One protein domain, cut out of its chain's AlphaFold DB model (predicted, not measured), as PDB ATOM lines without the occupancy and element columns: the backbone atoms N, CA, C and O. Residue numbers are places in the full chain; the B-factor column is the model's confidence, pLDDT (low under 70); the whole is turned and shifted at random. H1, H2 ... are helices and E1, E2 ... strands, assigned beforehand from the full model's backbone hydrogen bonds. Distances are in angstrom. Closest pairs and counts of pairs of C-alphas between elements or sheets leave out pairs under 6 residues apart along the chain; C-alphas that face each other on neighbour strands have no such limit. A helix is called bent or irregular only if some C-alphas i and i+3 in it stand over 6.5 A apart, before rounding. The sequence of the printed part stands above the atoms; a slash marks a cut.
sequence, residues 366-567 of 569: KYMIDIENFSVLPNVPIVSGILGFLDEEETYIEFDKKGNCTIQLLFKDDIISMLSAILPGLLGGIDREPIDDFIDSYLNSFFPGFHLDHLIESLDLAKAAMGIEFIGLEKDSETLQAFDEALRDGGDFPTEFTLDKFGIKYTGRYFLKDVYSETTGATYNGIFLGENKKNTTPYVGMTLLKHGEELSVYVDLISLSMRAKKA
ATOM      1  N   LYS A 366      27.731  37.719  41.364       96.38
ATOM      2  CA  LYS A 366      28.734  36.793  40.833       96.38
ATOM      3  C   LYS A 366      29.346  37.353  39.550       96.38
ATOM      4  O   LYS A 366      28.619  37.859  38.694       96.38
ATOM      5  N   TYR A 367      30.662  37.251  39.422       95.81
ATOM      6  CA  TYR A 367      31.435  37.579  38.230       95.81
ATOM      7  C   TYR A 367      32.168  36.329  37.746       95.81
ATOM      8  O   TYR A 367      32.888  35.701  38.516       95.81
ATOM      9  N   MET A 368      31.996  35.984  36.476       95.69
ATOM     10  CA  MET A 368      32.739  34.921  35.809       95.69
ATOM     11  C   MET A 368      34.084  35.472  35.348       95.69
ATOM     12  O   MET A 368      34.130  36.543  34.732       95.69
ATOM     13  N   ILE A 369      35.166  34.778  35.690       90.81
ATOM     14  CA  ILE A 369      36.523  35.210  35.350       90.81
ATOM     15  C   ILE A 369      36.750  34.996  33.852       90.81
ATOM     16  O   ILE A 369      36.468  33.935  33.308       90.81
ATOM     17  N   ASP A 370      37.264  36.025  33.189       90.19
ATOM     18  CA  ASP A 370      37.648  35.978  31.783       90.19
ATOM     19  C   ASP A 370      39.045  35.343  31.694       90.19
ATOM     20  O   ASP A 370      40.053  36.026  31.877       90.19
ATOM     21  N   ILE A 371      39.093  34.020  31.490       84.31
ATOM     22  CA  ILE A 371      40.340  33.234  31.502       84.31
ATOM     23  C   ILE A 371      41.320  33.713  30.419       84.31
ATOM     24  O   ILE A 371      42.524  33.736  30.663       84.31
ATOM     25  N   GLU A 372      40.830  34.181  29.265       83.69
ATOM     26  CA  GLU A 372      41.682  34.741  28.203       83.69
ATOM     27  C   GLU A 372      42.408  36.024  28.641       83.69
ATOM     28  O   GLU A 372      43.493  36.330  28.148       83.69
ATOM     29  N   ASN A 373      41.818  36.774  29.575       84.25
ATOM     30  CA  ASN A 373      42.363  38.014  30.127       84.25
ATOM     31  C   ASN A 373      42.839  37.851  31.576       84.25
ATOM     32  O   ASN A 373      42.966  38.845  32.303       84.25
ATOM     33  N   PHE A 374      43.093  36.615  32.002       82.38
ATOM     34  CA  PHE A 374      43.706  36.310  33.283       82.38
ATOM     35  C   PHE A 374      45.210  36.094  33.074       82.38
ATOM     36  O   PHE A 374      45.647  35.186  32.374       82.38
ATOM     37  N   SER A 375      46.015  36.958  33.688       75.19
ATOM     38  CA  SER A 375      47.462  36.838  33.781       75.19
ATOM     39  C   SER A 375      47.899  36.931  35.239       75.19
ATOM     40  O   SER A 375      47.359  37.718  36.013       75.19
ATOM     41  N   VAL A 376      48.878  36.120  35.615       67.81
ATOM     42  CA  VAL A 376      49.548  36.148  36.916       67.81
ATOM     43  C   VAL A 376      50.966  35.647  36.700       67.81
ATOM     44  O   VAL A 376      51.153  34.679  35.967       67.81
ATOM     45  N   LEU A 377      51.957  36.324  37.289       62.19
ATOM     46  CA  LEU A 377      53.380  35.994  37.147       62.19
ATOM     47  C   LEU A 377      53.766  35.627  35.693       62.19
ATOM     48  O   LEU A 377      54.264  34.526  35.449       62.19
ATOM     49  N   PRO A 378      53.545  36.516  34.701       54.34
ATOM     50  CA  PRO A 378      53.642  36.181  33.270       54.34
ATOM     51  C   PRO A 378      55.027  35.680  32.834       54.34
ATOM     52  O   PRO A 378      55.154  34.995  31.820       54.34
ATOM     53  N   ASN A 379      56.062  35.982  33.620       52.59
ATOM     54  CA  ASN A 379      57.431  35.524  33.397       52.59
ATOM     55  C   ASN A 379      57.687  34.086  33.887       52.59
ATOM     56  O   ASN A 379      58.807  33.594  33.762       52.59
ATOM     57  N   VAL A 380      56.669  33.399  34.417       53.50
ATOM     58  CA  VAL A 380      56.711  31.990  34.822       53.50
ATOM     59  C   VAL A 380      55.863  31.178  33.829       53.50
ATOM     60  O   VAL A 380      54.659  31.026  34.030       53.50
ATOM     61  N   PRO A 381      56.451  30.609  32.753       47.72
ATOM     62  CA  PRO A 381      55.699  30.002  31.643       47.72
ATOM     63  C   PRO A 381      54.706  28.909  32.051       47.72
ATOM     64  O   PRO A 381      53.710  28.678  31.368       47.72
ATOM     65  N   ILE A 382      54.980  28.222  33.161       50.81
ATOM     66  CA  ILE A 382      54.130  27.146  33.672       50.81
ATOM     67  C   ILE A 382      52.834  27.703  34.265       50.81
ATOM     68  O   ILE A 382      51.783  27.113  34.042       50.81
ATOM     69  N   VAL A 383      52.878  28.863  34.926       55.72
ATOM     70  CA  VAL A 383      51.694  29.522  35.498       55.72
ATOM     71  C   VAL A 383      50.682  29.859  34.400       55.72
ATOM     72  O   VAL A 383      49.512  29.499  34.512       55.72
ATOM     73  N   SER A 384      51.140  30.423  33.279       59.81
ATOM     74  CA  SER A 384      50.288  30.729  32.120       59.81
ATOM     75  C   SER A 384      49.658  29.483  31.485       59.81
ATOM     76  O   SER A 384      48.542  29.547  30.974       59.81
ATOM     77  N   GLY A 385      50.343  28.335  31.528       63.09
ATOM     78  CA  GLY A 385      49.814  27.068  31.013       63.09
ATOM     79  C   GLY A 385      48.685  26.483  31.867       63.09
ATOM     80  O   GLY A 385      47.762  25.881  31.324       63.09
ATOM     81  N   ILE A 386      48.730  26.691  33.186       65.06
ATOM     82  CA  ILE A 386      47.732  26.178  34.139       65.06
ATOM     83  C   ILE A 386      46.380  26.878  33.962       65.06
ATOM     84  O   ILE A 386      45.341  26.234  34.087       65.06
ATOM     85  N   LEU A 387      46.377  28.167  33.614       70.31
ATOM     86  CA  LEU A 387      45.144  28.943  33.435       70.31
ATOM     87  C   LEU A 387      44.237  28.373  32.333       70.31
ATOM     88  O   LEU A 387      43.019  28.394  32.478       70.31
ATOM     89  N   GLY A 388      44.806  27.779  31.276       73.50
ATOM     90  CA  GLY A 388      44.028  27.138  30.204       73.50
ATOM     91  C   GLY A 388      43.261  25.877  30.634       73.50
ATOM     92  O   GLY A 388      42.341  25.432  29.939       73.50
ATOM     93  N   PHE A 389      43.616  25.305  31.788       81.00
ATOM     94  CA  PHE A 389      42.962  24.132  32.370       81.00
ATOM     95  C   PHE A 389      41.796  24.478  33.294       81.00
ATOM     96  O   PHE A 389      41.100  23.570  33.749       81.00
ATOM     97  N   LEU A 390      41.578  25.764  33.565       83.75
ATOM     98  CA  LEU A 390      40.459  26.216  34.377       83.75
ATOM     99  C   LEU A 390      39.140  26.076  33.611       83.75
ATOM    100  O   LEU A 390      39.078  26.265  32.393       83.75
ATOM    101  N   ASP A 391      38.093  25.721  34.342       88.69
ATOM    102  CA  ASP A 391      36.720  25.646  33.868       88.69
ATOM    103  C   ASP A 391      36.090  27.046  33.906       88.69
ATOM    104  O   ASP A 391      35.957  27.648  34.975       88.69
ATOM    105  N   GLU A 392      35.718  27.571  32.737       89.62
ATOM    106  CA  GLU A 392      35.118  28.901  32.562       89.62
ATOM    107  C   GLU A 392      33.751  29.047  33.253       89.62
ATOM    108  O   GLU A 392      33.368  30.158  33.622       89.62
ATOM    109  N   GLU A 393      33.017  27.949  33.459       90.69
ATOM    110  CA  GLU A 393      31.685  27.964  34.076       90.69
ATOM    111  C   GLU A 393      31.749  27.871  35.611       90.69
ATOM    112  O   GLU A 393      30.863  28.365  36.319       90.69
ATOM    113  N   GLU A 394      32.835  27.306  36.138       91.44
ATOM    114  CA  GLU A 394      33.038  27.055  37.571       91.44
ATOM    115  C   GLU A 394      34.125  27.944  38.204       91.44
ATOM    116  O   GLU A 394      34.344  27.892  39.417       91.44
ATOM    117  N   THR A 395      34.769  28.807  37.413       89.75
ATOM    118  CA  THR A 395      35.791  29.760  37.868       89.75
ATOM    119  C   THR A 395      35.217  31.176  37.978       89.75
ATOM    120  O   THR A 395      34.840  31.808  36.988       89.75
ATOM    121  N   TYR A 396      35.101  31.691  39.206       93.44
ATOM    122  CA  TYR A 396      34.338  32.911  39.487       93.44
ATOM    123  C   TYR A 396      34.807  33.682  40.723       93.44
ATOM    124  O   TYR A 396      35.530  33.179  41.582       93.44
ATOM    125  N   ILE A 397      34.300  34.912  40.835       93.44
ATOM    126  CA  ILE A 397      34.336  35.736  42.040       93.44
ATOM    127  C   ILE A 397      32.905  36.056  42.456       93.44
ATOM    128  O   ILE A 397      32.133  36.624  41.685       93.44
ATOM    129  N   GLU A 398      32.540  35.709  43.680       95.00
ATOM    130  CA  GLU A 398      31.224  35.970  44.245       95.00
ATOM    131  C   GLU A 398      31.329  36.881  45.462       95.00
ATOM    132  O   GLU A 398      32.228  36.752  46.290       95.00
ATOM    133  N   PHE A 399      30.373  37.796  45.564       93.25
ATOM    134  CA  PHE A 399      30.217  38.722  46.668       93.25
ATOM    135  C   PHE A 399      28.797  38.620  47.210       93.25
ATOM    136  O   PHE A 399      27.837  38.968  46.517       93.25
ATOM    137  N   ASP A 400      28.647  38.176  48.454       92.19
ATOM    138  CA  ASP A 400      27.333  38.076  49.085       92.19
ATOM    139  C   ASP A 400      26.915  39.397  49.752       92.19
ATOM    140  O   ASP A 400      27.728  40.272  50.064       92.19
ATOM    141  N   LYS A 401      25.621  39.556  50.027       92.56
ATOM    142  CA  LYS A 401      25.090  40.752  50.712       92.56
ATOM    143  C   LYS A 401      25.524  40.906  52.177       92.56
ATOM    144  O   LYS A 401      25.219  41.920  52.805       92.56
ATOM    145  N   LYS A 402      26.163  39.887  52.761       88.50
ATOM    146  CA  LYS A 402      26.664  39.895  54.142       88.50
ATOM    147  C   LYS A 402      28.113  40.381  54.214       88.50
ATOM    148  O   LYS A 402      28.620  40.546  55.327       88.50
ATOM    149  N   GLY A 403      28.766  40.614  53.077       86.94
ATOM    150  CA  GLY A 403      30.157  41.053  53.003       86.94
ATOM    151  C   GLY A 403      31.165  39.909  52.895       86.94
ATOM    152  O   GLY A 403      32.325  40.115  53.235       86.94
ATOM    153  N   ASN A 404      30.750  38.709  52.484       87.69
ATOM    154  CA  ASN A 404      31.655  37.600  52.188       87.69
ATOM    155  C   ASN A 404      32.036  37.599  50.705       87.69
ATOM    156  O   ASN A 404      31.203  37.874  49.842       87.69
ATOM    157  N   CYS A 405      33.299  37.299  50.434       89.00
ATOM    158  CA  CYS A 405      33.845  37.114  49.103       89.00
ATOM    159  C   CYS A 405      34.297  35.665  48.948       89.00
ATOM    160  O   CYS A 405      34.974  35.138  49.829       89.00
ATOM    161  N   THR A 406      33.949  35.064  47.818       89.88
ATOM    162  CA  THR A 406      34.465  33.769  47.385       89.88
ATOM    163  C   THR A 406      35.194  33.973  46.066       89.88
ATOM    164  O   THR A 406      34.602  34.501  45.128       89.88
ATOM    165  N   ILE A 407      36.448  33.545  45.971       88.06
ATOM    166  CA  ILE A 407      37.156  33.397  44.693       88.06
ATOM    167  C   ILE A 407      37.356  31.902  44.487       88.06
ATOM    168  O   ILE A 407      37.969  31.249  45.326       88.06
ATOM    169  N   GLN A 408      36.830  31.356  43.397       89.56
ATOM    170  CA  GLN A 408      36.953  29.942  43.060       89.56
ATOM    171  C   GLN A 408      37.665  29.802  41.720       89.56
ATOM    172  O   GLN A 408      37.233  30.400  40.738       89.56
ATOM    173  N   LEU A 409      38.727  28.998  41.690       85.31
ATOM    174  CA  LEU A 409      39.420  28.563  40.480       85.31
ATOM    175  C   LEU A 409      39.272  27.038  40.405       85.31
ATOM    176  O   LEU A 409      39.874  26.331  41.216       85.31
ATOM    177  N   LEU A 410      38.447  26.534  39.486       86.81
ATOM    178  CA  LEU A 410      38.186  25.098  39.347       86.81
ATOM    179  C   LEU A 410      38.797  24.568  38.049       86.81
ATOM    180  O   LEU A 410      38.722  25.236  37.023       86.81
ATOM    181  N   PHE A 411      39.397  23.379  38.088       83.19
ATOM    182  CA  PHE A 411      39.906  22.706  36.895       83.19
ATOM    183  C   PHE A 411      38.811  21.919  36.170       83.19
ATOM    184  O   PHE A 411      37.878  21.425  36.801       83.19
ATOM    185  N   LYS A 412      38.968  21.767  34.852       83.69
ATOM    186  CA  LYS A 412      38.089  20.948  34.003       83.69
ATOM    187  C   LYS A 412      38.194  19.450  34.336       83.69
ATOM    188  O   LYS A 412      39.278  18.943  34.641       83.69
ATOM    189  N   ASP A 413      37.084  18.725  34.192       83.25
ATOM    190  CA  ASP A 413      36.967  17.284  34.493       83.25
ATOM    191  C   ASP A 413      37.948  16.390  33.708       83.25
ATOM    192  O   ASP A 413      38.434  15.368  34.207       83.25
ATOM    193  N   ASP A 414      38.273  16.763  32.470       75.38
ATOM    194  CA  ASP A 414      39.215  16.033  31.617       75.38
ATOM    195  C   ASP A 414      40.658  16.130  32.137       75.38
ATOM    196  O   ASP A 414      41.403  15.145  32.113       75.38
ATOM    197  N   ILE A 415      41.031  17.286  32.691       70.00
ATOM    198  CA  ILE A 415      42.309  17.490  33.376       70.00
ATOM    199  C   ILE A 415      42.348  16.718  34.688       70.00
ATOM    200  O   ILE A 415      43.375  16.119  34.997       70.00
ATOM    201  N   ILE A 416      41.243  16.665  35.429       66.81
ATOM    202  CA  ILE A 416      41.150  15.887  36.670       66.81
ATOM    203  C   ILE A 416      41.364  14.395  36.386       66.81
ATOM    204  O   ILE A 416      42.192  13.752  37.029       66.81
ATOM    205  N   SER A 417      40.715  13.871  35.344       66.50
ATOM    206  CA  SER A 417      40.889  12.482  34.898       66.50
ATOM    207  C   SER A 417      42.341  12.178  34.505       66.50
ATOM    208  O   SER A 417      42.881  11.119  34.828       66.50
ATOM    209  N   MET A 418      43.005  13.125  33.834       65.25
ATOM    210  CA  MET A 418      44.425  13.029  33.494       65.25
ATOM    211  C   MET A 418      45.319  13.077  34.743       65.25
ATOM    212  O   MET A 418      46.254  12.284  34.850       65.25
ATOM    213  N   LEU A 419      45.048  13.981  35.687       60.38
ATOM    214  CA  LEU A 419      45.794  14.092  36.939       60.38
ATOM    215  C   LEU A 419      45.692  12.791  37.732       60.38
ATOM    216  O   LEU A 419      46.735  12.233  38.052       60.38
ATOM    217  N   SER A 420      44.492  12.247  37.940       61.03
ATOM    218  CA  SER A 420      44.284  10.955  38.613       61.03
ATOM    219  C   SER A 420      45.034   9.795  37.945       61.03
ATOM    220  O   SER A 420      45.560   8.927  38.636       61.03
ATOM    221  N   ALA A 421      45.150   9.787  36.612       59.41
ATOM    222  CA  ALA A 421      45.857   8.729  35.885       59.41
ATOM    223  C   ALA A 421      47.392   8.850  35.933       59.41
ATOM    224  O   ALA A 421      48.093   7.843  35.821       59.41
ATOM    225  N   ILE A 422      47.934  10.068  36.053       52.03
ATOM    226  CA  ILE A 422      49.385  10.309  35.986       52.03
ATOM    227  C   ILE A 422      49.991  10.469  37.385       52.03
ATOM    228  O   ILE A 422      51.130  10.036  37.567       52.03
ATOM    229  N   LEU A 423      49.269  11.050  38.360       53.91
ATOM    230  CA  LEU A 423      49.768  11.342  39.717       53.91
ATOM    231  C   LEU A 423      50.426  10.134  40.406       53.91
ATOM    232  O   LEU A 423      51.512  10.311  40.946       53.91
ATOM    233  N   PRO A 424      49.879   8.908  40.341       51.72
ATOM    234  CA  PRO A 424      50.522   7.729  40.921       51.72
ATOM    235  C   PRO A 424      51.963   7.492  40.434       51.72
ATOM    236  O   PRO A 424      52.886   7.319  41.228       51.72
ATOM    237  N   GLY A 425      52.205   7.577  39.119       52.50
ATOM    238  CA  GLY A 425      53.551   7.470  38.525       52.50
ATOM    239  C   GLY A 425      54.383   8.759  38.610       52.50
ATOM    240  O   GLY A 425      55.518   8.824  38.137       52.50
ATOM    241  N   LEU A 426      53.785   9.821  39.139       47.19
ATOM    242  CA  LEU A 426      54.342  11.151  39.387       47.19
ATOM    243  C   LEU A 426      54.880  11.252  40.819       47.19
ATOM    244  O   LEU A 426      55.908  11.889  41.025       47.19
ATOM    245  N   LEU A 427      54.168  10.618  41.753       48.88
ATOM    246  CA  LEU A 427      54.419  10.576  43.187       48.88
ATOM    247  C   LEU A 427      55.337   9.411  43.596       48.88
ATOM    248  O   LEU A 427      56.078   9.521  44.570       48.88
ATOM    249  N   GLY A 428      55.357   8.319  42.825       49.09
ATOM    250  CA  GLY A 428      56.315   7.231  43.018       49.09
ATOM    251  C   GLY A 428      57.764   7.681  42.781       49.09
ATOM    252  O   GLY A 428      58.131   8.043  41.662       49.09
ATOM    253  N   GLY A 429      58.597   7.622  43.825       54.53
ATOM    254  CA  GLY A 429      60.028   7.944  43.747       54.53
ATOM    255  C   GLY A 429      60.353   9.441  43.718       54.53
ATOM    256  O   GLY A 429      61.356   9.826  43.116       54.53
ATOM    257  N   ILE A 430      59.507  10.281  44.325       54.84
ATOM    258  CA  ILE A 430      59.806  11.703  44.518       54.84
ATOM    259  C   ILE A 430      61.035  11.862  45.414       54.84
ATOM    260  O   ILE A 430      61.073  11.376  46.542       54.84
ATOM    261  N   ASP A 431      62.017  12.594  44.900       60.03
ATOM    262  CA  ASP A 431      63.066  13.186  45.713       60.03
ATOM    263  C   ASP A 431      62.445  14.308  46.557       60.03
ATOM    264  O   ASP A 431      61.929  15.286  46.003       60.03
ATOM    265  N   ARG A 432      62.406  14.114  47.878       64.25
ATOM    266  CA  ARG A 432      61.759  15.041  48.815       64.25
ATOM    267  C   ARG A 432      62.598  16.285  49.087       64.25
ATOM    268  O   ARG A 432      62.021  17.331  49.358       64.25
ATOM    269  N   GLU A 433      63.918  16.200  48.927       67.81
ATOM    270  CA  GLU A 433      64.850  17.274  49.284       67.81
ATOM    271  C   GLU A 433      64.478  18.624  48.629       67.81
ATOM    272  O   GLU A 433      64.303  19.596  49.361       67.81
ATOM    273  N   PRO A 434      64.193  18.722  47.310       60.19
ATOM    274  CA  PRO A 434      63.812  19.997  46.692       60.19
ATOM    275  C   PRO A 434      62.447  20.543  47.142       60.19
ATOM    276  O   PRO A 434      62.171  21.731  46.973       60.19
ATOM    277  N   ILE A 435      61.557  19.673  47.629       61.44
ATOM    278  CA  ILE A 435      60.209  20.049  48.065       61.44
ATOM    279  C   ILE A 435      60.266  20.568  49.498       61.44
ATOM    280  O   ILE A 435      59.749  21.653  49.766       61.44
ATOM    281  N   ASP A 436      60.931  19.824  50.380       68.31
ATOM    282  CA  ASP A 436      61.180  20.235  51.760       68.31
ATOM    283  C   ASP A 436      61.974  21.556  51.764       68.31
ATOM    284  O   ASP A 436      61.597  22.507  52.447       68.31
ATOM    285  N   ASP A 437      62.952  21.709  50.861       67.31
ATOM    286  CA  ASP A 437      63.670  22.968  50.658       67.31
ATOM    287  C   ASP A 437      62.759  24.147  50.306       67.31
ATOM    288  O   ASP A 437      62.958  25.258  50.815       67.31
ATOM    289  N   PHE A 438      61.785  23.941  49.417       66.00
ATOM    290  CA  PHE A 438      60.820  24.974  49.048       66.00
ATOM    291  C   PHE A 438      59.902  25.323  50.224       66.00
ATOM    292  O   PHE A 438      59.632  26.500  50.469       66.00
ATOM    293  N   ILE A 439      59.448  24.323  50.977       68.75
ATOM    294  CA  ILE A 439      58.605  24.534  52.156       68.75
ATOM    295  C   ILE A 439      59.346  25.343  53.205       68.75
ATOM    296  O   ILE A 439      58.843  26.383  53.620       68.75
ATOM    297  N   ASP A 440      60.556  24.925  53.559       71.75
ATOM    298  CA  ASP A 440      61.344  25.571  54.604       71.75
ATOM    299  C   ASP A 440      61.700  27.013  54.247       71.75
ATOM    300  O   ASP A 440      61.743  27.878  55.119       71.75
ATOM    301  N   SER A 441      61.924  27.293  52.961       68.00
ATOM    302  CA  SER A 441      62.316  28.635  52.515       68.00
ATOM    303  C   SER A 441      61.122  29.576  52.334       68.00
ATOM    304  O   SER A 441      61.235  30.772  52.604       68.00
ATOM    305  N   TYR A 442      59.978  29.055  51.879       69.19
ATOM    306  CA  TYR A 442      58.845  29.873  51.441       69.19
ATOM    307  C   TYR A 442      57.572  29.592  52.245       69.19
ATOM    308  O   TYR A 442      57.021  30.508  52.853       69.19
ATOM    309  N   LEU A 443      57.081  28.348  52.276       72.75
ATOM    310  CA  LEU A 443      55.781  28.055  52.900       72.75
ATOM    311  C   LEU A 443      55.809  28.181  54.417       72.75
ATOM    312  O   LEU A 443      54.864  28.727  54.970       72.75
ATOM    313  N   ASN A 444      56.883  27.763  55.080       74.38
ATOM    314  CA  ASN A 444      57.050  27.954  56.518       74.38
ATOM    315  C   ASN A 444      57.235  29.443  56.874       74.38
ATOM    316  O   ASN A 444      56.825  29.888  57.938       74.38
ATOM    317  N   SER A 445      57.781  30.250  55.960       74.06
ATOM    318  CA  SER A 445      57.871  31.708  56.128       74.06
ATOM    319  C   SER A 445      56.489  32.365  56.089       74.06
ATOM    320  O   SER A 445      56.206  33.283  56.852       74.06
ATOM    321  N   PHE A 446      55.596  31.878  55.233       74.19
ATOM    322  CA  PHE A 446      54.215  32.350  55.138       74.19
ATOM    323  C   PHE A 446      53.319  31.800  56.253       74.19
ATOM    324  O   PHE A 446      52.539  32.528  56.876       74.19
ATOM    325  N   PHE A 447      53.473  30.512  56.521       77.69
ATOM    326  CA  PHE A 447      52.712  29.734  57.475       77.69
ATOM    327  C   PHE A 447      53.674  28.993  58.419       77.69
ATOM    328  O   PHE A 447      53.846  27.780  58.281       77.69
ATOM    329  N   PRO A 448      54.299  29.685  59.391       82.31
ATOM    330  CA  PRO A 448      55.020  29.034  60.481       82.31
ATOM    331  C   PRO A 448      54.294  27.797  61.031       82.31
ATOM    332  O   PRO A 448      53.166  27.909  61.522       82.31
ATOM    333  N   GLY A 449      54.939  26.633  60.942       80.81
ATOM    334  CA  GLY A 449      54.378  25.330  61.329       80.81
ATOM    335  C   GLY A 449      53.803  24.495  60.176       80.81
ATOM    336  O   GLY A 449      53.241  23.433  60.429       80.81
ATOM    337  N   PHE A 450      53.924  24.947  58.925       82.38
ATOM    338  CA  PHE A 450      53.570  24.150  57.748       82.38
ATOM    339  C   PHE A 450      54.601  23.040  57.510       82.38
ATOM    340  O   PHE A 450      55.782  23.320  57.305       82.38
ATOM    341  N   HIS A 451      54.142  21.789  57.450       78.00
ATOM    342  CA  HIS A 451      54.974  20.607  57.216       78.00
ATOM    343  C   HIS A 451      54.235  19.565  56.368       78.00
ATOM    344  O   HIS A 451      53.075  19.246  56.628       78.00
ATOM    345  N   LEU A 452      54.913  18.976  55.377       71.31
ATOM    346  CA  LEU A 452      54.294  17.956  54.515       71.31
ATOM    347  C   LEU A 452      53.925  16.667  55.242       71.31
ATOM    348  O   LEU A 452      52.958  16.023  54.851       71.31
ATOM    349  N   ASP A 453      54.657  16.314  56.295       77.38
ATOM    350  CA  ASP A 453      54.391  15.106  57.088       77.38
ATOM    351  C   ASP A 453      53.073  15.204  57.878       77.38
ATOM    352  O   ASP A 453      52.574  14.212  58.401       77.38
ATOM    353  N   HIS A 454      52.504  16.408  57.954       82.75
ATOM    354  CA  HIS A 454      51.213  16.701  58.560       82.75
ATOM    355  C   HIS A 454      50.398  17.559  57.588       82.75
ATOM    356  O   HIS A 454      50.027  18.699  57.882       82.75
ATOM    357  N   LEU A 455      50.167  17.031  56.382       76.50
ATOM    358  CA  LEU A 455      49.506  17.738  55.289       76.50
ATOM    359  C   LEU A 455      48.104  18.208  55.690       76.50
ATOM    360  O   LEU A 455      47.771  19.362  55.434       76.50
ATOM    361  N   ILE A 456      47.298  17.372  56.352       82.94
ATOM    362  CA  ILE A 456      45.947  17.765  56.797       82.94
ATOM    363  C   ILE A 456      46.012  18.979  57.733       82.94
ATOM    364  O   ILE A 456      45.269  19.944  57.552       82.94
ATOM    365  N   GLU A 457      46.914  18.949  58.715       84.94
ATOM    366  CA  GLU A 457      47.097  20.046  59.671       84.94
ATOM    367  C   GLU A 457      47.619  21.310  58.977       84.94
ATOM    368  O   GLU A 457      47.166  22.414  59.270       84.94
ATOM    369  N   SER A 458      48.505  21.148  57.995       80.75
ATOM    370  CA  SER A 458      49.062  22.238  57.191       80.75
ATOM    371  C   SER A 458      48.033  22.884  56.256       80.75
ATOM    372  O   SER A 458      48.054  24.098  56.042       80.75
ATOM    373  N   LEU A 459      47.089  22.109  55.719       79.06
ATOM    374  CA  LEU A 459      45.962  22.646  54.957       79.06
ATOM    375  C   LEU A 459      44.961  23.367  55.872       79.06
ATOM    376  O   LEU A 459      44.497  24.457  55.527       79.06
ATOM    377  N   ASP A 460      44.682  22.820  57.061       81.69
ATOM    378  CA  ASP A 460      43.889  23.499  58.097       81.69
ATOM    379  C   ASP A 460      44.559  24.824  58.520       81.69
ATOM    380  O   ASP A 460      43.877  25.839  58.695       81.69
ATOM    381  N   LEU A 461      45.894  24.848  58.609       79.69
ATOM    382  CA  LEU A 461      46.697  26.041  58.879       79.69
ATOM    383  C   LEU A 461      46.543  27.097  57.780       79.69
ATOM    384  O   LEU A 461      46.231  28.251  58.077       79.69
ATOM    385  N   ALA A 462      46.710  26.713  56.510       74.25
ATOM    386  CA  ALA A 462      46.550  27.620  55.372       74.25
ATOM    387  C   ALA A 462      45.127  28.204  55.301       74.25
ATOM    388  O   ALA A 462      44.944  29.406  55.069       74.25
ATOM    389  N   LYS A 463      44.112  27.378  55.590       76.75
ATOM    390  CA  LYS A 463      42.716  27.811  55.717       76.75
ATOM    391  C   LYS A 463      42.527  28.798  56.862       76.75
ATOM    392  O   LYS A 463      41.879  29.827  56.679       76.75
ATOM    393  N   ALA A 464      43.090  28.519  58.034       76.12
ATOM    394  CA  ALA A 464      42.970  29.390  59.199       76.12
ATOM    395  C   ALA A 464      43.680  30.736  58.999       76.12
ATOM    396  O   ALA A 464      43.145  31.767  59.408       76.12
ATOM    397  N   ALA A 465      44.850  30.727  58.359       71.69
ATOM    398  CA  ALA A 465      45.676  31.908  58.138       71.69
ATOM    399  C   ALA A 465      45.141  32.814  57.018       71.69
ATOM    400  O   ALA A 465      45.211  34.035  57.144       71.69
ATOM    401  N   MET A 466      44.606  32.233  55.936       71.38
ATOM    402  CA  MET A 466      44.295  32.973  54.704       71.38
ATOM    403  C   MET A 466      42.940  32.652  54.060       71.38
ATOM    404  O   MET A 466      42.622  33.204  53.010       71.38
ATOM    405  N   GLY A 467      42.130  31.773  54.650       75.50
ATOM    406  CA  GLY A 467      40.828  31.398  54.090       75.50
ATOM    407  C   GLY A 467      40.917  30.552  52.815       75.50
ATOM    408  O   GLY A 467      39.962  30.526  52.041       75.50
ATOM    409  N   ILE A 468      42.054  29.893  52.575       76.75
ATOM    410  CA  ILE A 468      42.281  29.028  51.409       76.75
ATOM    411  C   ILE A 468      41.779  27.615  51.693       76.75
ATOM    412  O   ILE A 468      42.108  27.019  52.713       76.75
ATOM    413  N   GLU A 469      41.043  27.052  50.748       80.38
ATOM    414  CA  GLU A 469      40.573  25.674  50.751       80.38
ATOM    415  C   GLU A 469      40.918  25.020  49.408       80.38
ATOM    416  O   GLU A 469      40.784  25.645  48.352       80.38
ATOM    417  N   PHE A 470      41.337  23.757  49.440       77.44
ATOM    418  CA  PHE A 470      41.548  22.950  48.240       77.44
ATOM    419  C   PHE A 470      40.304  22.091  48.003       77.44
ATOM    420  O   PHE A 470      39.959  21.245  48.825       77.44
ATOM    421  N   ILE A 471      39.609  22.341  46.894       82.25
ATOM    422  CA  ILE A 471      38.411  21.590  46.497       82.25
ATOM    423  C   ILE A 471      38.847  20.193  46.053       82.25
ATOM    424  O   ILE A 471      39.787  20.079  45.263       82.25
ATOM    425  N   GLY A 472      38.164  19.152  46.538       77.31
ATOM    426  CA  GLY A 472      38.502  17.746  46.282       77.31
ATOM    427  C   GLY A 472      39.574  17.166  47.205       77.31
ATOM    428  O   GLY A 472      39.912  15.992  47.082       77.31
ATOM    429  N   LEU A 473      40.121  17.987  48.106       76.88
ATOM    430  CA  LEU A 473      41.023  17.587  49.184       76.88
ATOM    431  C   LEU A 473      40.438  18.048  50.523       76.88
ATOM    432  O   LEU A 473      41.088  18.713  51.326       76.88
ATOM    433  N   GLU A 474      39.166  17.738  50.753       83.06
ATOM    434  CA  GLU A 474      38.515  17.958  52.036       83.06
ATOM    435  C   GLU A 474      39.100  17.014  53.102       83.06
ATOM    436  O   GLU A 474      39.594  15.925  52.795       83.06
ATOM    437  N   LYS A 475      39.032  17.428  54.375       79.62
ATOM    438  CA  LYS A 475      39.621  16.715  55.526       79.62
ATOM    439  C   LYS A 475      39.141  15.266  55.666       79.62
ATOM    440  O   LYS A 475      39.863  14.405  56.161       79.62
ATOM    441  N   ASP A 476      37.906  15.007  55.268       82.44
ATOM    442  CA  ASP A 476      37.261  13.701  55.293       82.44
ATOM    443  C   ASP A 476      37.401  12.921  53.976       82.44
ATOM    444  O   ASP A 476      36.909  11.798  53.895       82.44
ATOM    445  N   SER A 477      38.094  13.466  52.969       80.88
ATOM    446  CA  SER A 477      38.314  12.765  51.703       80.88
ATOM    447  C   SER A 477      39.324  11.621  51.864       80.88
ATOM    448  O   SER A 477      40.387  11.782  52.470       80.88
ATOM    449  N   GLU A 478      39.004  10.457  51.287       80.88
ATOM    450  CA  GLU A 478      39.887   9.280  51.299       80.88
ATOM    451  C   GLU A 478      41.240   9.593  50.636       80.88
ATOM    452  O   GLU A 478      42.288   9.163  51.115       80.88
ATOM    453  N   THR A 479      41.227  10.409  49.576       73.81
ATOM    454  CA  THR A 479      42.428  10.847  48.854       73.81
ATOM    455  C   THR A 479      43.375  11.649  49.745       73.81
ATOM    456  O   THR A 479      44.571  11.358  49.776       73.81
ATOM    457  N   LEU A 480      42.869  12.641  50.491       77.81
ATOM    458  CA  LEU A 480      43.721  13.449  51.362       77.81
ATOM    459  C   LEU A 480      44.277  12.622  52.528       77.81
ATOM    460  O   LEU A 480      45.453  12.763  52.852       77.81
ATOM    461  N   GLN A 481      43.467  11.740  53.122       83.44
ATOM    462  CA  GLN A 481      43.921  10.850  54.197       83.44
ATOM    463  C   GLN A 481      45.053   9.934  53.725       83.44
ATOM    464  O   GLN A 481      46.079   9.836  54.391       83.44
ATOM    465  N   ALA A 482      44.917   9.337  52.538       75.38
ATOM    466  CA  ALA A 482      45.954   8.485  51.971       75.38
ATOM    467  C   ALA A 482      47.249   9.256  51.642       75.38
ATOM    468  O   ALA A 482      48.342   8.719  51.808       75.38
ATOM    469  N   PHE A 483      47.155  10.513  51.187       72.19
ATOM    470  CA  PHE A 483      48.334  11.357  50.961       72.19
ATOM    471  C   PHE A 483      49.026  11.767  52.261       72.19
ATOM    472  O   PHE A 483      50.252  11.715  52.320       72.19
ATOM    473  N   ASP A 484      48.264  12.147  53.287       76.88
ATOM    474  CA  ASP A 484      48.799  12.489  54.610       76.88
ATOM    475  C   ASP A 484      49.534  11.294  55.234       76.88
ATOM    476  O   ASP A 484      50.676  11.430  55.664       76.88
ATOM    477  N   GLU A 485      48.934  10.099  55.192       79.62
ATOM    478  CA  GLU A 485      49.560   8.861  55.671       79.62
ATOM    479  C   GLU A 485      50.843   8.522  54.899       79.62
ATOM    480  O   GLU A 485      51.871   8.234  55.513       79.62
ATOM    481  N   ALA A 486      50.816   8.600  53.563       71.50
ATOM    482  CA  ALA A 486      51.988   8.312  52.737       71.50
ATOM    483  C   ALA A 486      53.147   9.286  53.015       71.50
ATOM    484  O   ALA A 486      54.294   8.855  53.154       71.50
ATOM    485  N   LEU A 487      52.851  10.585  53.134       72.12
ATOM    486  CA  LEU A 487      53.846  11.616  53.436       72.12
ATOM    487  C   LEU A 487      54.433  11.447  54.839       72.12
ATOM    488  O   LEU A 487      55.655  11.476  54.986       72.12
ATOM    489  N   ARG A 488      53.583  11.219  55.845       79.38
ATOM    490  CA  ARG A 488      53.989  11.073  57.248       79.38
ATOM    491  C   ARG A 488      54.830   9.829  57.499       79.38
ATOM    492  O   ARG A 488      55.849   9.891  58.184       79.38
ATOM    493  N   ASP A 489      54.395   8.694  56.964       79.56
ATOM    494  CA  ASP A 489      54.964   7.391  57.314       79.56
ATOM    495  C   ASP A 489      56.066   6.960  56.321       79.56
ATOM    496  O   ASP A 489      56.657   5.887  56.466       79.56
ATOM    497  N   GLY A 490      56.362   7.796  55.314       66.25
ATOM    498  CA  GLY A 490      57.313   7.489  54.240       66.25
ATOM    499  C   GLY A 490      56.855   6.318  53.366       66.25
ATOM    500  O   GLY A 490      57.686   5.550  52.876       66.25
ATOM    501  N   GLY A 491      55.536   6.146  53.238       61.66
ATOM    502  CA  GLY A 491      54.891   5.066  52.498       61.66
ATOM    503  C   GLY A 491      54.749   5.357  51.005       61.66
ATOM    504  O   GLY A 491      54.982   6.469  50.530       61.66
ATOM    505  N   ASP A 492      54.334   4.341  50.248       60.62
ATOM    506  CA  ASP A 492      53.975   4.529  48.845       60.62
ATOM    507  C   ASP A 492      52.691   5.360  48.745       60.62
ATOM    508  O   ASP A 492      51.692   5.075  49.409       60.62
ATOM    509  N   PHE A 493      52.700   6.371  47.876       61.41
ATOM    510  CA  PHE A 493      51.480   7.095  47.538       61.41
ATOM    511  C   PHE A 493      50.435   6.143  46.940       61.41
ATOM    512  O   PHE A 493      50.799   5.202  46.223       61.41
ATOM    513  N   PRO A 494      49.134   6.391  47.178       60.34
ATOM    514  CA  PRO A 494      48.078   5.549  46.639       60.34
ATOM    515  C   PRO A 494      48.186   5.475  45.114       60.34
ATOM    516  O   PRO A 494      48.293   6.486  44.414       60.34
ATOM    517  N   THR A 495      48.174   4.245  44.595       60.06
ATOM    518  CA  THR A 495      48.350   3.987  43.161       60.06
ATOM    519  C   THR A 495      47.094   4.269  42.343       60.06
ATOM    520  O   THR A 495      47.170   4.378  41.123       60.06
ATOM    521  N   GLU A 496      45.947   4.375  43.011       60.41
ATOM    522  CA  GLU A 496      44.653   4.721  42.435       60.41
ATOM    523  C   GLU A 496      43.932   5.655  43.410       60.41
ATOM    524  O   GLU A 496      43.805   5.343  44.592       60.41
ATOM    525  N   PHE A 497      43.467   6.801  42.919       63.69
ATOM    526  CA  PHE A 497      42.559   7.680  43.649       63.69
ATOM    527  C   PHE A 497      41.679   8.436  42.652       63.69
ATOM    528  O   PHE A 497      42.088   8.730  41.521       63.69
ATOM    529  N   THR A 498      40.470   8.768  43.087       64.81
ATOM    530  CA  THR A 498      39.502   9.521  42.291       64.81
ATOM    531  C   THR A 498      39.359  10.902  42.907       64.81
ATOM    532  O   THR A 498      39.102  11.030  44.102       64.81
ATOM    533  N   LEU A 499      39.549  11.939  42.097       67.38
ATOM    534  CA  LEU A 499      39.152  13.297  42.447       67.38
ATOM    535  C   LEU A 499      37.852  13.586  41.699       67.38
ATOM    536  O   LEU A 499      37.838  13.542  40.472       67.38
ATOM    537  N   ASP A 500      36.767  13.862  42.421       74.69
ATOM    538  CA  ASP A 500      35.493  14.243  41.794       74.69
ATOM    539  C   ASP A 500      35.571  15.655  41.204       74.69
ATOM    540  O   ASP A 500      35.010  15.942  40.150       74.69
ATOM    541  N   LYS A 501      36.279  16.544  41.903       80.75
ATOM    542  CA  LYS A 501      36.600  17.913  41.501       80.75
ATOM    543  C   LYS A 501      37.992  18.253  42.015       80.75
ATOM    544  O   LYS A 501      38.430  17.689  43.010       80.75
ATOM    545  N   PHE A 502      38.680  19.185  41.365       78.19
ATOM    546  CA  PHE A 502      39.922  19.740  41.888       78.19
ATOM    547  C   PHE A 502      39.995  21.230  41.598       78.19
ATOM    548  O   PHE A 502      39.669  21.689  40.503       78.19
ATOM    549  N   GLY A 503      40.432  21.996  42.584       77.50
ATOM    550  CA  GLY A 503      40.601  23.429  42.442       77.50
ATOM    551  C   GLY A 503      40.900  24.087  43.769       77.50
ATOM    552  O   GLY A 503      41.162  23.425  44.772       77.50
ATOM    553  N   ILE A 504      40.838  25.409  43.774       77.75
ATOM    554  CA  ILE A 504      41.047  26.213  44.969       77.75
ATOM    555  C   ILE A 504      39.872  27.142  45.170       77.75
ATOM    556  O   ILE A 504      39.326  27.723  44.229       77.75
ATOM    557  N   LYS A 505      39.543  27.329  46.439       84.12
ATOM    558  CA  LYS A 505      38.610  28.329  46.906       84.12
ATOM    559  C   LYS A 505      39.293  29.214  47.933       84.12
ATOM    560  O   LYS A 505      39.784  28.736  48.946       84.12
ATOM    561  N   TYR A 506      39.276  30.513  47.695       83.56
ATOM    562  CA  TYR A 506      39.513  31.507  48.728       83.56
ATOM    563  C   TYR A 506      38.162  31.988  49.253       83.56
ATOM    564  O   TYR A 506      37.283  32.366  48.473       83.56
ATOM    565  N   THR A 507      38.015  32.004  50.573       80.44
ATOM    566  CA  THR A 507      36.887  32.629  51.254       80.44
ATOM    567  C   THR A 507      37.406  33.744  52.138       80.44
ATOM    568  O   THR A 507      38.201  33.519  53.046       80.44
ATOM    569  N   GLY A 508      36.883  34.945  51.935       79.31
ATOM    570  CA  GLY A 508      37.169  36.047  52.827       79.31
ATOM    571  C   GLY A 508      36.041  37.047  52.936       79.31
ATOM    572  O   GLY A 508      34.872  36.754  52.689       79.31
ATOM    573  N   ARG A 509      36.389  38.252  53.364       81.81
ATOM    574  CA  ARG A 509      35.440  39.343  53.574       81.81
ATOM    575  C   ARG A 509      35.786  40.491  52.632       81.81
ATOM    576  O   ARG A 509      36.964  40.730  52.378       81.81
ATOM    577  N   TYR A 510      34.775  41.205  52.147       85.19
ATOM    578  CA  TYR A 510      34.961  42.368  51.280       85.19
ATOM    579  C   TYR A 510      34.175  43.570  51.769       85.19
ATOM    580  O   TYR A 510      33.206  43.415  52.506       85.19
ATOM    581  N   PHE A 511      34.529  44.753  51.280       85.38
ATOM    582  CA  PHE A 511      33.698  45.946  51.381       85.38
ATOM    583  C   PHE A 511      33.754  46.794  50.111       85.38
ATOM    584  O   PHE A 511      34.650  46.642  49.282       85.38
ATOM    585  N   LEU A 512      32.768  47.681  49.959       87.50
ATOM    586  CA  LEU A 512      32.681  48.631  48.856       87.50
ATOM    587  C   LEU A 512      33.137  50.015  49.299       87.50
ATOM    588  O   LEU A 512      32.702  50.512  50.344       87.50
ATOM    589  N   LYS A 513      33.958  50.659  48.476       85.25
ATOM    590  CA  LYS A 513      34.421  52.021  48.719       85.25
ATOM    591  C   LYS A 513      34.765  52.727  47.418       85.25
ATOM    592  O   LYS A 513      35.440  52.165  46.565       85.25
ATOM    593  N   ASP A 514      34.334  53.975  47.310       85.56
ATOM    594  CA  ASP A 514      34.723  54.842  46.206       85.56
ATOM    595  C   ASP A 514      36.064  55.490  46.532       85.56
ATOM    596  O   ASP A 514      36.265  55.939  47.661       85.56
ATOM    597  N   VAL A 515      36.966  55.536  45.557       83.25
ATOM    598  CA  VAL A 515      38.272  56.186  45.663       83.25
ATOM    599  C   VAL A 515      38.323  57.329  44.662       83.25
ATOM    600  O   VAL A 515      38.024  57.138  43.483       83.25
ATOM    601  N   TYR A 516      38.668  58.520  45.135       83.31
ATOM    602  CA  TYR A 516      38.804  59.713  44.312       83.31
ATOM    603  C   TYR A 516      40.281  60.034  44.106       83.31
ATOM    604  O   TYR A 516      41.047  60.005  45.064       83.31
ATOM    605  N   SER A 517      40.656  60.317  42.862       84.56
ATOM    606  CA  SER A 517      41.962  60.863  42.504       84.56
ATOM    607  C   SER A 517      41.825  62.372  42.349       84.56
ATOM    608  O   SER A 517      41.106  62.836  41.458       84.56
ATOM    609  N   GLU A 518      42.514  63.137  43.192       82.50
ATOM    610  CA  GLU A 518      42.575  64.594  43.045       82.50
ATOM    611  C   GLU A 518      43.351  64.967  41.781       82.50
ATOM    612  O   GLU A 518      42.913  65.818  41.006       82.50
ATOM    613  N   THR A 519      44.446  64.248  41.523       84.94
ATOM    614  CA  THR A 519      45.303  64.432  40.346       84.94
ATOM    615  C   THR A 519      44.549  64.298  39.014       84.94
ATOM    616  O   THR A 519      44.770  65.087  38.095       84.94
ATOM    617  N   THR A 520      43.665  63.305  38.864       85.69
ATOM    618  CA  THR A 520      42.955  63.040  37.594       85.69
ATOM    619  C   THR A 520      41.504  63.525  37.589       85.69
ATOM    620  O   THR A 520      40.872  63.583  36.532       85.69
ATOM    621  N   GLY A 521      40.946  63.851  38.757       85.31
ATOM    622  CA  GLY A 521      39.531  64.173  38.937       85.31
ATOM    623  C   GLY A 521      38.583  62.979  38.762       85.31
ATOM    624  O   GLY A 521      37.366  63.174  38.694       85.31
ATOM    625  N   ALA A 522      39.104  61.753  38.664       87.44
ATOM    626  CA  ALA A 522      38.312  60.546  38.468       87.44
ATOM    627  C   ALA A 522      37.867  59.918  39.799       87.44
ATOM    628  O   ALA A 522      38.591  59.921  40.795       87.44
ATOM    629  N   THR A 523      36.675  59.313  39.798       88.44
ATOM    630  CA  THR A 523      36.191  58.464  40.895       88.44
ATOM    631  C   THR A 523      36.120  57.014  40.436       88.44
ATOM    632  O   THR A 523      35.433  56.687  39.466       88.44
ATOM    633  N   TYR A 524      36.779  56.134  41.180       88.94
ATOM    634  CA  TYR A 524      36.789  54.694  40.968       88.94
ATOM    635  C   TYR A 524      35.913  54.016  42.018       88.94
ATOM    636  O   TYR A 524      36.007  54.312  43.203       88.94
ATOM    637  N   ASN A 525      35.058  53.093  41.582       89.88
ATOM    638  CA  ASN A 525      34.209  52.318  42.484       89.88
ATOM    639  C   ASN A 525      34.963  51.032  42.826       89.88
ATOM    640  O   ASN A 525      35.242  50.233  41.930       89.88
ATOM    641  N   GLY A 526      35.325  50.849  44.091       88.81
ATOM    642  CA  GLY A 526      36.199  49.770  44.526       88.81
ATOM    643  C   GLY A 526      35.507  48.678  45.319       88.81
ATOM    644  O   GLY A 526      34.633  48.944  46.147       88.81
ATOM    645  N   ILE A 527      35.954  47.446  45.089       88.19
ATOM    646  CA  ILE A 527      35.779  46.313  45.992       88.19
ATOM    647  C   ILE A 527      37.130  46.023  46.627       88.19
ATOM    648  O   ILE A 527      38.141  45.917  45.939       88.19
ATOM    649  N   PHE A 528      37.134  45.866  47.937       82.31
ATOM    650  CA  PHE A 528      38.345  45.725  48.721       82.31
ATOM    651  C   PHE A 528      38.255  44.492  49.602       82.31
ATOM    652  O   PHE A 528      37.229  44.282  50.251       82.31
ATOM    653  N   LEU A 529      39.317  43.688  49.613       77.81
ATOM    654  CA  LEU A 529      39.463  42.537  50.504       77.81
ATOM    655  C   LEU A 529      40.382  42.933  51.666       77.81
ATOM    656  O   LEU A 529      41.441  43.500  51.410       77.81
ATOM    657  N   GLY A 530      39.974  42.659  52.910       68.25
ATOM    658  CA  GLY A 530      40.765  42.985  54.113       68.25
ATOM    659  C   GLY A 530      40.128  43.970  55.094       68.25
ATOM    660  O   GLY A 530      39.038  44.491  54.871       68.25
ATOM    661  N   GLU A 531      40.781  44.208  56.233       62.97
ATOM    662  CA  GLU A 531      40.265  45.075  57.306       62.97
ATOM    663  C   GLU A 531      40.444  46.563  57.001       62.97
ATOM    664  O   GLU A 531      41.586  47.005  56.965       62.97
ATOM    665  N   ASN A 532      39.340  47.335  56.912       64.69
ATOM    666  CA  ASN A 532      39.294  48.802  56.732       64.69
ATOM    667  C   ASN A 532      40.086  49.597  57.798       64.69
ATOM    668  O   ASN A 532      39.496  50.122  58.743       64.69
ATOM    669  N   LYS A 533      41.413  49.702  57.653       64.62
ATOM    670  CA  LYS A 533      42.284  50.551  58.479       64.62
ATOM    671  C   LYS A 533      42.187  52.021  58.052       64.62
ATOM    672  O   LYS A 533      42.071  52.343  56.874       64.62
ATOM    673  N   LYS A 534      42.264  52.927  59.035       65.25
ATOM    674  CA  LYS A 534      42.081  54.378  58.837       65.25
ATOM    675  C   LYS A 534      43.100  54.980  57.856       65.25
ATOM    676  O   LYS A 534      42.713  55.846  57.082       65.25
ATOM    677  N   ASN A 535      44.352  54.516  57.877       68.75
ATOM    678  CA  ASN A 535      45.472  55.219  57.243       68.75
ATOM    679  C   ASN A 535      46.214  54.407  56.153       68.75
ATOM    680  O   ASN A 535      47.381  54.664  55.896       68.75
ATOM    681  N   THR A 536      45.619  53.391  55.524       70.06
ATOM    682  CA  THR A 536      46.287  52.653  54.419       70.06
ATOM    683  C   THR A 536      45.286  52.237  53.329       70.06
ATOM    684  O   THR A 536      44.222  52.845  53.331       70.06
ATOM    685  N   THR A 537      45.651  51.348  52.371       66.12
ATOM    686  CA  THR A 537      44.995  50.593  51.236       66.12
ATOM    687  C   THR A 537      44.520  49.131  51.398       66.12
ATOM    688  O   THR A 537      45.265  48.488  52.094       66.12
ATOM    689  N   PRO A 538      43.597  48.478  50.606       64.25
ATOM    690  CA  PRO A 538      43.916  47.261  49.877       64.25
ATOM    691  C   PRO A 538      45.344  47.117  49.521       64.25
ATOM    692  O   PRO A 538      45.861  48.093  48.988       64.25
ATOM    693  N   TYR A 539      45.878  45.911  49.611       61.47
ATOM    694  CA  TYR A 539      46.715  45.502  48.510       61.47
ATOM    695  C   TYR A 539      45.842  44.925  47.371       61.47
ATOM    696  O   TYR A 539      46.030  45.275  46.212       61.47
ATOM    697  N   VAL A 540      44.783  44.156  47.671       69.19
ATOM    698  CA  VAL A 540      43.778  43.719  46.680       69.19
ATOM    699  C   VAL A 540      42.633  44.725  46.611       69.19
ATOM    700  O   VAL A 540      41.651  44.663  47.360       69.19
ATOM    701  N   GLY A 541      42.770  45.657  45.672       78.69
ATOM    702  CA  GLY A 541      41.698  46.513  45.187       78.69
ATOM    703  C   GLY A 541      41.170  46.023  43.841       78.69
ATOM    704  O   GLY A 541      41.923  45.806  42.895       78.69
ATOM    705  N   MET A 542      39.855  45.861  43.732       88.12
ATOM    706  CA  MET A 542      39.186  45.538  42.475       88.12
ATOM    707  C   MET A 542      38.366  46.737  42.017       88.12
ATOM    708  O   MET A 542      37.601  47.311  42.789       88.12
ATOM    709  N   THR A 543      38.496  47.109  40.749       91.19
ATOM    710  CA  THR A 543      37.786  48.251  40.169       91.19
ATOM    711  C   THR A 543      36.527  47.774  39.456       91.19
ATOM    712  O   THR A 543      36.599  46.976  38.518       91.19
ATOM    713  N   LEU A 544      35.372  48.289  39.872       92.38
ATOM    714  CA  LEU A 544      34.103  48.120  39.171       92.38
ATOM    715  C   LEU A 544      34.054  49.038  37.950       92.38
ATOM    716  O   LEU A 544      34.253  50.250  38.047       92.38
ATOM    717  N   LEU A 545      33.743  48.459  36.796       90.44
ATOM    718  CA  LEU A 545      33.707  49.132  35.504       90.44
ATOM    719  C   LEU A 545      32.343  48.970  34.839       90.44
ATOM    720  O   LEU A 545      31.541  48.119  35.224       90.44
ATOM    721  N   LYS A 546      32.068  49.819  33.838       87.56
ATOM    722  CA  LYS A 546      30.823  49.802  33.045       87.56
ATOM    723  C   LYS A 546      29.566  49.690  33.921       87.56
ATOM    724  O   LYS A 546      28.725  48.828  33.705       87.56
ATOM    725  N   HIS A 547      29.464  50.541  34.945       86.00
ATOM    726  CA  HIS A 547      28.360  50.536  35.919       86.00
ATOM    727  C   HIS A 547      28.205  49.225  36.718       86.00
ATOM    728  O   HIS A 547      27.108  48.887  37.160       86.00
ATOM    729  N   GLY A 548      29.311  48.513  36.949       86.75
ATOM    730  CA  GLY A 548      29.349  47.281  37.733       86.75
ATOM    731  C   GLY A 548      28.966  46.030  36.945       86.75
ATOM    732  O   GLY A 548      28.526  45.055  37.547       86.75
ATOM    733  N   GLU A 549      29.091  46.067  35.619       92.38
ATOM    734  CA  GLU A 549      28.943  44.891  34.748       92.38
ATOM    735  C   GLU A 549      30.282  44.175  34.518       92.38
ATOM    736  O   GLU A 549      30.315  42.984  34.210       92.38
ATOM    737  N   GLU A 550      31.394  44.881  34.728       93.44
ATOM    738  CA  GLU A 550      32.745  44.337  34.640       93.44
ATOM    739  C   GLU A 550      33.529  44.621  35.916       93.44
ATOM    740  O   GLU A 550      33.367  45.660  36.561       93.44
ATOM    741  N   LEU A 551      34.421  43.695  36.241       92.75
ATOM    742  CA  LEU A 551      35.358  43.785  37.341       92.75
ATOM    743  C   LEU A 551      36.776  43.696  36.780       92.75
ATOM    744  O   LEU A 551      37.085  42.815  35.978       92.75
ATOM    745  N   SER A 552      37.630  44.625  37.190       90.94
ATOM    746  CA  SER A 552      39.064  44.585  36.921       90.94
ATOM    747  C   SER A 552      39.787  44.338  38.227       90.94
ATOM    748  O   SER A 552      39.625  45.111  39.169       90.94
ATOM    749  N   VAL A 553      40.594  43.290  38.279       84.06
ATOM    750  CA  VAL A 553      41.469  43.005  39.411       84.06
ATOM    751  C   VAL A 553      42.892  43.212  38.940       84.06
ATOM    752  O   VAL A 553      43.294  42.661  37.916       84.06
ATOM    753  N   TYR A 554      43.624  44.040  39.672       76.38
ATOM    754  CA  TYR A 554      45.032  44.270  39.427       76.38
ATOM    755  C   TYR A 554      45.759  44.262  40.767       76.38
ATOM    756  O   TYR A 554      45.392  45.000  41.682       76.38
ATOM    757  N   VAL A 555      46.721  43.354  40.897       69.31
ATOM    758  CA  VAL A 555      47.502  43.136  42.112       69.31
ATOM    759  C   VAL A 555      48.965  43.101  41.694       69.31
ATOM    760  O   VAL A 555      49.439  42.090  41.168       69.31
ATOM    761  N   ASP A 556      49.660  44.215  41.912       62.47
ATOM    762  CA  ASP A 556      51.053  44.390  41.495       62.47
ATOM    763  C   ASP A 556      51.979  43.309  42.083       62.47
ATOM    764  O   ASP A 556      52.764  42.739  41.333       62.47
ATOM    765  N   LEU A 557      51.785  42.930  43.355       57.28
ATOM    766  CA  LEU A 557      52.519  41.897  44.114       57.28
ATOM    767  C   LEU A 557      52.949  40.682  43.298       57.28
ATOM    768  O   LEU A 557      54.084  40.229  43.332       57.28
ATOM    769  N   ILE A 558      51.993  40.125  42.566       56.75
ATOM    770  CA  ILE A 558      52.170  38.909  41.772       56.75
ATOM    771  C   ILE A 558      51.985  39.174  40.282       56.75
ATOM    772  O   ILE A 558      51.768  38.246  39.500       56.75
ATOM    773  N   SER A 559      52.035  40.449  39.887       66.12
ATOM    774  CA  SER A 559      51.703  40.914  38.543       66.12
ATOM    775  C   SER A 559      50.389  40.298  38.053       66.12
ATOM    776  O   SER A 559      50.291  39.833  36.915       66.12
ATOM    777  N   LEU A 560      49.394  40.216  38.941       74.19
ATOM    778  CA  LEU A 560      48.099  39.652  38.607       74.19
ATOM    779  C   LEU A 560      47.238  40.717  37.957       74.19
ATOM    780  O   LEU A 560      46.994  41.780  38.517       74.19
ATOM    781  N   SER A 561      46.746  40.388  36.773       80.56
ATOM    782  CA  SER A 561      45.785  41.168  36.020       80.56
ATOM    783  C   SER A 561      44.673  40.235  35.584       80.56
ATOM    784  O   SER A 561      44.915  39.244  34.902       80.56
ATOM    785  N   MET A 562      43.446  40.556  35.962       85.44
ATOM    786  CA  MET A 562      42.286  39.733  35.657       85.44
ATOM    787  C   MET A 562      41.082  40.610  35.335       85.44
ATOM    788  O   MET A 562      40.828  41.634  35.976       85.44
ATOM    789  N   ARG A 563      40.305  40.177  34.344       91.06
ATOM    790  CA  ARG A 563      38.975  40.713  34.054       91.06
ATOM    791  C   ARG A 563      37.928  39.685  34.444       91.06
ATOM    792  O   ARG A 563      38.145  38.489  34.305       91.06
ATOM    793  N   ALA A 564      36.785  40.153  34.919       92.38
ATOM    794  CA  ALA A 564      35.632  39.299  35.144       92.38
ATOM    795  C   ALA A 564      34.354  40.020  34.706       92.38
ATOM    796  O   ALA A 564      34.229  41.240  34.840       92.38
ATOM    797  N   LYS A 565      33.405  39.263  34.157       94.56
ATOM    798  CA  LYS A 565      32.111  39.767  33.683       94.56
ATOM    799  C   LYS A 565      31.023  39.267  34.603       94.56
ATOM    800  O   LYS A 565      31.033  38.115  35.022       94.56
ATOM    801  N   LYS A 566      30.076  40.130  34.929       93.38
ATOM    802  CA  LYS A 566      28.954  39.754  35.780       93.38
ATOM    803  C   LYS A 566      28.166  38.608  35.148       93.38
ATOM    804  O   LYS A 566      27.872  38.642  33.954       93.38
ATOM    805  N   ALA A 567      27.842  37.595  35.947       89.62
ATOM    806  CA  ALA A 567      27.044  36.468  35.486       89.62
ATOM    807  C   ALA A 567      25.655  36.958  35.044       89.62
ATOM    808  O   ALA A 567      25.043  37.799  35.713       89.62
TER     809      ALA A 567
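This is residues 366 to 567 of the 569 residues of the protein "SGNH/GDSL hydrolase family protein" of Bacteroidales bacterium (UniProt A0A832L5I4). A closed barrel of eight antiparallel strands stands at one end of an elongated domain, and a loose group of four helices, H2 to H5, makes the other end. The strand E5 runs from beside the helical end into the barrel and on into the hairpin E5 and E6, whose tip, residues 517 to 522, sticks out, while the short strand E4 is paired onto E5 outside the ring and H1 lies outside the barrel by E1. The printed part has 202 residues, with five named helices and nine named strands in the order E1 H1 E2 E3 H2 H3 H4 E4 H5 E5 E6 E7 E8 E9. The class is mixed, helices and strands. By its radius of gyration of the C-alphas, 19.2 A, the whole is compact, and its C-alphas span 62 by 36 by 35 A.

E1, residues 366 to 375, begins at C-alpha 366 at (28.734, 36.793, 40.833), measures 20.0 A and bends by 90 degrees at residue 372. H1 is residues 381 to 387, E2 residues 396 to 399 and E3 residues 404 to 410, 19.1 A long. H2, residues 413 to 427, measures 20.6 A; H3, residues 433 to 446, 19.4 A; and H4, residues 452 to 466, 18.0 A. H2, H3 and H4 are irregular: C-alphas 421 and 424 are 6.9 A apart and C-alphas 441 and 444 are 6.6 A apart, both only just irregular, and C-alphas 453 and 456 are 8.9 A apart. E4 is residues 468 to 471 and H5 residues 478 to 489, 16.3 A long. E5, residues 503 to 516, begins at C-alpha 503 at (40.601, 23.429, 42.442), measures 36.4 A and bends by 65 degrees at residue 509. E6 is residues 523 to 529, E7 residues 541 to 545, E8 residues 550 to 555, and E9 residues 560 to 566, ending at C-alpha 566 at (28.954, 39.754, 35.780).

Round the barrel, E1 and E2 are antiparallel neighbours, with N 367 and O 397 at 2.8 A. E2 and E3 form a hairpin, with N 398 and O 406 at 2.8 A. E3 is the antiparallel neighbour of E5, with N 407 and O 506 at 2.9 A. The pairing of E5 is staggered: on the other side of it from E3 lie E4, beside residues 503 to 506, with N 469 and O 505 at 2.8 A, and E6, beside residues 509 to 516, with N 513 and O 526 at 3.0 A. E5 to E9 form a meander, each strand the antiparallel neighbour of the one before; N 543 and O 552 of E7 and E8 are 2.8 A apart. E9 and E1 close the ring, with N 370 and O 563 at 2.8 A. H1 is on the barrel, outside it, at a height over the sheet of 8.9 A; its closest C-alpha pair with E1 is Leu 387 and Ile 371, 6.7 A. H4 is on the barrel at the sheet's level, and the closest C-alphas of H4 and E4, Lys 463 and Glu 469, are 5.8 A apart. H4 touches H5 with residues 452 to 456 alone, at a steep tilt of 58 degrees, opposite ways; the closest C-alphas, of Asp 453 and Arg 488, are 4.1 A apart. H3 and H4 are close but not clearly touching, with the C-alphas of Asp 436 and Leu 452 closest at 7.8 A. H2 touches no helix and is not on the barrel. In H5 every O i to N i+4 pair is within hydrogen-bond range; the counts are 2 of 3 in H1, 9 of 11 in H2, 8 of 10 in H3 and 9 of 11 in H4.

The two C-alphas farthest apart, those of Gly 491 and Gly 521, are 62.6 A apart. The printed part has no cut. The links H5 to E5, 13 residues, and E6 to E7, 11 residues, are long. Mean pLDDT of the printed part is 76.3, and 62 residues are under 70, among them 376 to 386, 416 to 439 and 490 to 499.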